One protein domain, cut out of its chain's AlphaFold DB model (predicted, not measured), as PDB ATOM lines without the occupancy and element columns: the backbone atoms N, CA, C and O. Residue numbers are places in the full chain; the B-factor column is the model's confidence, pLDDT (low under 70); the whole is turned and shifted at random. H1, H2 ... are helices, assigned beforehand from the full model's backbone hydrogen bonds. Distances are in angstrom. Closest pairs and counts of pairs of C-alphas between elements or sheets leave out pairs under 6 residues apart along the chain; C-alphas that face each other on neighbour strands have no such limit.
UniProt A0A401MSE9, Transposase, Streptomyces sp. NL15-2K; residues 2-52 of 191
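AT A GLANCE: This is residues 2 to 52 of the 191 residues of the protein "Transposase" of Streptomyces sp. NL15-2K (UniProt A0A401MSE9). A long straight helix, H3, sticks out as an arm, with residues 35 to 52 standing free, from a small head of two short helices, H1 and H2, and the first residues of H3. H2 and H3 meet near the end of H2 and the beginning of H3 and make an L. The printed part has 51 residues with three named helices, in the order H1, H2, H3, and no named strand; its class is all helix. It is loose, with a radius of gyration of the C-alphas of 14.2 A, and elongated, spanning 41 by 26 by 16 A.

HOW THE PARTS SIT: H1, residues 2 to 8, is close to but not clearly touching H2, residues 14 to 22; their closest C-alphas, those of Val 7 and Ser 14, are 7.0 A apart. Their lines stand at a steep tilt of 38 degrees, and they run opposite ways. H2 only just touches H3, residues 29 to 51, with 3 pairs of C-alphas within 8 A, and H3 touches it with residues 30 to 31 alone. The closest C-alphas, those of Leu 21 and Tyr 31, are 5.5 A apart, and the two lines are about perpendicular, at 81 degrees. H1 and H3 are only just apart, their closest C-alphas 8.3 A from each other. In H1, H2 and H3 every O i to N i+4 pair is within hydrogen-bond range.

IN THESE COORDINATES: H1 begins at C-alpha 2, (-3.309, -29.521, 23.855), and has 7 residues. H2 begins at C-alpha 14, (5.790, -39.657, 27.356), and measures 12.0 A from first to last C-alpha. H3 measures 33.3 A and ends at C-alpha 51, (13.323, -7.935, 43.724).

THE WHOLE: The two C-alphas farthest apart, those of Thr 11 and Ser 51, are 41.0 A apart. Without the free stretch, the body of 33 residues spans 27 by 16 by 11 A. The link from H1 to H2 is tight, and the link from H2 to H3 is short. The printed part has no cut. Its mean pLDDT is 83.6, and residues 2, 24 and 26 are under 70.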
ATOM      1  N   GLN A   2      -2.819 -28.170  24.181       66.88
ATOM      2  CA  GLN A   2      -3.309 -29.521  23.855       66.88
ATOM      3  C   GLN A   2      -2.347 -30.661  24.237       66.88
ATOM      4  O   GLN A   2      -2.782 -31.716  24.677       66.88
ATOM      5  N   VAL A   3      -1.032 -30.434  24.145       70.56
ATOM      6  CA  VAL A   3      -0.023 -31.460  24.475       70.56
ATOM      7  C   VAL A   3      -0.010 -31.784  25.974       70.56
ATOM      8  O   VAL A   3       0.085 -32.944  26.344       70.56
ATOM      9  N   GLY A   4      -0.147 -30.778  26.846       72.50
ATOM     10  CA  GLY A   4      -0.177 -30.997  28.297       72.50
ATOM     11  C   GLY A   4      -1.435 -31.733  28.764       72.50
ATOM     12  O   GLY A   4      -1.359 -32.549  29.677       72.50
ATOM     13  N   VAL A   5      -2.568 -31.478  28.104       77.25
ATOM     14  CA  VAL A   5      -3.837 -32.179  28.351       77.25
ATOM     15  C   VAL A   5      -3.751 -33.625  27.858       77.25
ATOM     16  O   VAL A   5      -4.008 -34.539  28.627       77.25
ATOM     17  N   SER A   6      -3.222 -33.851  26.653       74.06
ATOM     18  CA  SER A   6      -3.054 -35.197  26.088       74.06
ATOM     19  C   SER A   6      -2.064 -36.089  26.859       74.06
ATOM     20  O   SER A   6      -2.216 -37.307  26.890       74.06
ATOM     21  N   VAL A   7      -1.066 -35.506  27.534       75.44
ATOM     22  CA  VAL A   7      -0.191 -36.254  28.458       75.44
ATOM     23  C   VAL A   7      -0.933 -36.639  29.734       75.44
ATOM     24  O   VAL A   7      -0.780 -37.760  30.207       75.44
ATOM     25  N   ARG A   8      -1.741 -35.728  30.292       75.12
ATOM     26  CA  ARG A   8      -2.555 -36.017  31.485       75.12
ATOM     27  C   ARG A   8      -3.619 -37.077  31.207       75.12
ATOM     28  O   ARG A   8      -3.880 -37.902  32.070       75.12
ATOM     29  N   GLU A   9      -4.184 -37.064  30.006       81.38
ATOM     30  CA  GLU A   9      -5.183 -38.026  29.532       81.38
ATOM     31  C   GLU A   9      -4.563 -39.333  29.006       81.38
ATOM     32  O   GLU A   9      -5.288 -40.244  28.619       81.38
ATOM     33  N   GLY A  10      -3.229 -39.450  28.964       77.12
ATOM     34  CA  GLY A  10      -2.530 -40.657  28.511       77.12
ATOM     35  C   GLY A  10      -2.636 -40.947  27.008       77.12
ATOM     36  O   GLY A  10      -2.159 -41.986  26.554       77.12
ATOM     37  N   THR A  11      -3.205 -40.038  26.209       78.94
ATOM     38  CA  THR A  11      -3.366 -40.202  24.753       78.94
ATOM     39  C   THR A  11      -2.034 -40.178  24.002       78.94
ATOM     40  O   THR A  11      -1.926 -40.740  22.913       78.94
ATOM     41  N   VAL A  12      -0.998 -39.549  24.566       79.06
ATOM     42  CA  VAL A  12       0.356 -39.533  23.999       79.06
ATOM     43  C   VAL A  12       1.355 -40.084  25.011       79.06
ATOM     44  O   VAL A  12       1.527 -39.531  26.094       79.06
ATOM     45  N   SER A  13       2.079 -41.139  24.618       80.62
ATOM     46  CA  SER A  13       3.173 -41.699  25.420       80.62
ATOM     47  C   SER A  13       4.280 -40.666  25.658       80.62
ATOM     48  O   SER A  13       4.795 -40.049  24.716       80.62
ATOM     49  N   SER A  14       4.704 -40.540  26.918       76.50
ATOM     50  CA  SER A  14       5.790 -39.657  27.356       76.50
ATOM     51  C   SER A  14       7.083 -39.878  26.567       76.50
ATOM     52  O   SER A  14       7.776 -38.917  26.239       76.50
ATOM     53  N   VAL A  15       7.390 -41.121  26.178       81.44
ATOM     54  CA  VAL A  15       8.595 -41.455  25.396       81.44
ATOM     55  C   VAL A  15       8.514 -40.875  23.983       81.44
ATOM     56  O   VAL A  15       9.484 -40.311  23.475       81.44
ATOM     57  N   THR A  16       7.345 -40.961  23.349       80.75
ATOM     58  CA  THR A  16       7.105 -40.405  22.009       80.75
ATOM     59  C   THR A  16       7.171 -38.881  22.027       80.75
ATOM     60  O   THR A  16       7.731 -38.268  21.117       80.75
ATOM     61  N   LEU A  17       6.655 -38.258  23.087       81.44
ATOM     62  CA  LEU A  17       6.733 -36.817  23.289       81.44
ATOM     63  C   LEU A  17       8.181 -36.361  23.495       81.44
ATOM     64  O   LEU A  17       8.623 -35.438  22.814       81.44
ATOM     65  N   LEU A  18       8.941 -37.034  24.364       81.06
ATOM     66  CA  LEU A  18      10.354 -36.731  24.597       81.06
ATOM     67  C   LEU A  18      11.191 -36.911  23.329       81.06
ATOM     68  O   LEU A  18      12.006 -36.047  23.024       81.06
ATOM     69  N   ARG A  19      10.946 -37.955  22.525       82.12
ATOM     70  CA  ARG A  19      11.594 -38.115  21.210       82.12
ATOM     71  C   ARG A  19      11.282 -36.952  20.268       82.12
ATOM     72  O   ARG A  19      12.178 -36.465  19.585       82.12
ATOM     73  N   ARG A  20      10.031 -36.478  20.244       77.94
ATOM     74  CA  ARG A  20       9.637 -35.312  19.438       77.94
ATOM     75  C   ARG A  20      10.259 -34.020  19.957       77.94
ATOM     76  O   ARG A  20      10.673 -33.210  19.141       77.94
ATOM     77  N   LEU A  21      10.363 -33.823  21.269       77.06
ATOM     78  CA  LEU A  21      11.046 -32.664  21.855       77.06
ATOM     79  C   LEU A  21      12.557 -32.690  21.616       77.06
ATOM     80  O   LEU A  21      13.143 -31.646  21.357       77.06
ATOM     81  N   ASN A  22      13.169 -33.873  21.673       77.44
ATOM     82  CA  ASN A  22      14.602 -34.058  21.462       77.44
ATOM     83  C   ASN A  22      15.014 -33.896  19.988       77.44
ATOM     84  O   ASN A  22      16.189 -33.713  19.675       77.44
ATOM     85  N   ASN A  23      14.057 -33.926  19.058       78.75
ATOM     86  CA  ASN A  23      14.308 -33.534  17.680       78.75
ATOM     87  C   ASN A  23      14.334 -31.998  17.578       78.75
ATOM     88  O   ASN A  23      13.293 -31.347  17.423       78.75
ATOM     89  N   HIS A  24      15.541 -31.433  17.656       65.69
ATOM     90  CA  HIS A  24      15.846 -29.997  17.645       65.69
ATOM     91  C   HIS A  24      15.680 -29.349  16.254       65.69
ATOM     92  O   HIS A  24      16.506 -28.555  15.801       65.69
ATOM     93  N   SER A  25      14.598 -29.674  15.547       74.19
ATOM     94  CA  SER A  25      14.290 -29.090  14.243       74.19
ATOM     95  C   SER A  25      13.534 -27.770  14.390       74.19
ATOM     96  O   SER A  25      12.531 -27.687  15.103       74.19
ATOM     97  N   ARG A  26      13.947 -26.727  13.650       65.88
ATOM     98  CA  ARG A  26      13.270 -25.411  13.652       65.88
ATOM     99  C   ARG A  26      11.806 -25.475  13.192       65.88
ATOM    100  O   ARG A  26      11.036 -24.567  13.499       65.88
ATOM    101  N   LYS A  27      11.423 -26.542  12.478       74.88
ATOM    102  CA  LYS A  27      10.049 -26.789  12.010       74.88
ATOM    103  C   LYS A  27       9.134 -27.349  13.107       74.88
ATOM    104  O   LYS A  27       7.921 -27.373  12.935       74.88
ATOM    105  N   ASN A  28       9.686 -27.785  14.240       81.31
ATOM    106  CA  ASN A  28       8.907 -28.379  15.316       81.31
ATOM    107  C   ASN A  28       8.247 -27.300  16.191       81.31
ATOM    108  O   ASN A  28       8.884 -26.680  17.047       81.31
ATOM    109  N   GLN A  29       6.947 -27.083  15.983       80.81
ATOM    110  CA  GLN A  29       6.155 -26.113  16.744       80.81
ATOM    111  C   GLN A  29       6.133 -26.424  18.247       80.81
ATOM    112  O   GLN A  29       6.182 -25.498  19.055       80.81
ATOM    113  N   ILE A  30       6.124 -27.704  18.636       82.25
ATOM    114  CA  ILE A  30       6.095 -28.117  20.046       82.25
ATOM    115  C   ILE A  30       7.377 -27.647  20.742       82.25
ATOM    116  O   ILE A  30       7.311 -26.957  21.757       82.25
ATOM    117  N   TYR A  31       8.538 -27.928  20.146       83.88
ATOM    118  CA  TYR A  31       9.829 -27.468  20.663       83.88
ATOM    119  C   TYR A  31       9.887 -25.937  20.807       83.88
ATOM    120  O   TYR A  31      10.343 -25.427  21.830       83.88
ATOM    121  N   ARG A  32       9.371 -25.186  19.820       85.12
ATOM    122  CA  ARG A  32       9.323 -23.713  19.883       85.12
ATOM    123  C   ARG A  32       8.510 -23.218  21.074       85.12
ATOM    124  O   ARG A  32       8.991 -22.357  21.801       85.12
ATOM    125  N   VAL A  33       7.319 -23.776  21.293       87.00
ATOM    126  CA  VAL A  33       6.450 -23.379  22.410       87.00
ATOM    127  C   VAL A  33       7.138 -23.645  23.752       87.00
ATOM    128  O   VAL A  33       7.220 -22.738  24.575       87.00
ATOM    129  N   PHE A  34       7.709 -24.836  23.963       85.00
ATOM    130  CA  PHE A  34       8.420 -25.146  25.213       85.00
ATOM    131  C   PHE A  34       9.664 -24.275  25.426       85.00
ATOM    132  O   PHE A  34       9.944 -23.869  26.554       85.00
ATOM    133  N   ARG A  35      10.380 -23.922  24.353       87.31
ATOM    134  CA  ARG A  35      11.516 -22.995  24.419       87.31
ATOM    135  C   ARG A  35      11.093 -21.591  24.856       87.31
ATOM    136  O   ARG A  35      11.777 -21.001  25.690       87.31
ATOM    137  N   GLU A  36       9.991 -21.057  24.329       90.25
ATOM    138  CA  GLU A  36       9.492 -19.741  24.759       90.25
ATOM    139  C   GLU A  36       8.948 -19.776  26.197       90.25
ATOM    140  O   GLU A  36       9.207 -18.855  26.968       90.25
ATOM    141  N   VAL A  37       8.308 -20.872  26.617       92.12
ATOM    142  CA  VAL A  37       7.924 -21.070  28.028       92.12
ATOM    143  C   VAL A  37       9.159 -21.072  28.935       92.12
ATOM    144  O   VAL A  37       9.177 -20.379  29.951       92.12
ATOM    145  N   GLY A  38      10.229 -21.776  28.554       91.00
ATOM    146  CA  GLY A  38      11.487 -21.772  29.303       91.00
ATOM    147  C   GLY A  38      12.107 -20.374  29.431       91.00
ATOM    148  O   GLY A  38      12.616 -20.014  30.493       91.00
ATOM    149  N   ARG A  39      12.011 -19.545  28.381       94.31
ATOM    150  CA  ARG A  39      12.448 -18.137  28.408       94.31
ATOM    151  C   ARG A  39      11.601 -17.282  29.349       94.31
ATOM    152  O   ARG A  39      12.164 -16.499  30.115       94.31
ATOM    153  N   ALA A  40      10.280 -17.455  29.335       96.38
ATOM    154  CA  ALA A  40       9.381 -16.759  30.250       96.38
ATOM    155  C   ALA A  40       9.690 -17.117  31.714       96.38
ATOM    156  O   ALA A  40       9.880 -16.223  32.535       96.38
ATOM    157  N   VAL A  41       9.855 -18.408  32.029       94.81
ATOM    158  CA  VAL A  41      10.224 -18.871  33.380       94.81
ATOM    159  C   VAL A  41      11.571 -18.296  33.816       94.81
ATOM    160  O   VAL A  41      11.673 -17.762  34.919       94.81
ATOM    161  N   ARG A  42      12.595 -18.327  32.948       95.06
ATOM    162  CA  ARG A  42      13.906 -17.727  33.245       95.06
ATOM    163  C   ARG A  42      13.781 -16.238  33.573       95.06
ATOM    164  O   ARG A  42      14.415 -15.774  34.515       95.06
ATOM    165  N   THR A  43      12.947 -15.513  32.830       96.94
ATOM    166  CA  THR A  43      12.709 -14.078  33.049       96.94
ATOM    167  C   THR A  43      12.003 -13.829  34.379       96.94
ATOM    168  O   THR A  43      12.449 -12.990  35.152       96.94
ATOM    169  N   ILE A  44      10.964 -14.600  34.705       96.00
ATOM    170  CA  ILE A  44      10.254 -14.490  35.989       96.00
ATOM    171  C   ILE A  44      11.203 -14.761  37.161       96.00
ATOM    172  O   ILE A  44      11.203 -14.015  38.138       96.00
ATOM    173  N   VAL A  45      12.038 -15.800  37.068       94.31
ATOM    174  CA  VAL A  45      13.030 -16.120  38.106       94.31
ATOM    175  C   VAL A  45      14.062 -14.999  38.247       94.31
ATOM    176  O   VAL A  45      14.385 -14.625  39.369       94.31
ATOM    177  N   LEU A  46      14.533 -14.412  37.143       95.25
ATOM    178  CA  LEU A  46      15.450 -13.266  37.172       95.25
ATOM    179  C   LEU A  46      14.814 -12.027  37.817       95.25
ATOM    180  O   LEU A  46      15.450 -11.371  38.637       95.25
ATOM    181  N   LEU A  47      13.552 -11.725  37.506       95.94
ATOM    182  CA  LEU A  47      12.828 -10.610  38.127       95.94
ATOM    183  C   LEU A  47      12.625 -10.833  39.632       95.94
ATOM    184  O   LEU A  47      12.801  -9.909  40.428       95.94
ATOM    185  N   ARG A  48      12.321 -12.069  40.046       95.06
ATOM    186  CA  ARG A  48      12.261 -12.446  41.468       95.06
ATOM    187  C   ARG A  48      13.622 -12.310  42.146       95.06
ATOM    188  O   ARG A  48      13.701 -11.775  43.241       95.06
ATOM    189  N   TYR A  49      14.693 -12.729  41.479       94.75
ATOM    190  CA  TYR A  49      16.056 -12.585  41.988       94.75
ATOM    191  C   TYR A  49      16.444 -11.116  42.207       94.75
ATOM    192  O   TYR A  49      17.090 -10.782  43.196       94.75
ATOM    193  N   LEU A  50      16.038 -10.214  41.311       94.00
ATOM    194  CA  LEU A  50      16.317  -8.780  41.443       94.00
ATOM    195  C   LEU A  50      15.481  -8.109  42.544       94.00
ATOM    196  O   LEU A  50      15.985  -7.229  43.239       94.00
ATOM    197  N   SER A  51      14.233  -8.534  42.736       95.94
ATOM    198  CA  SER A  51      13.323  -7.935  43.724       95.94
ATOM    199  C   SER A  51      13.533  -8.455  45.148       95.94
ATOM    200  O   SER A  51      13.549  -7.656  46.080       95.94
ATOM    201  N   ASP A  52      13.743  -9.760  45.332       96.00
ATOM    202  CA  ASP A  52      13.789 -10.391  46.654       96.00
ATOM    203  C   ASP A  52      15.236 -10.635  47.142       96.00
ATOM    204  O   ASP A  52      15.941 -11.490  46.593       96.00
TER     205      ASP A  52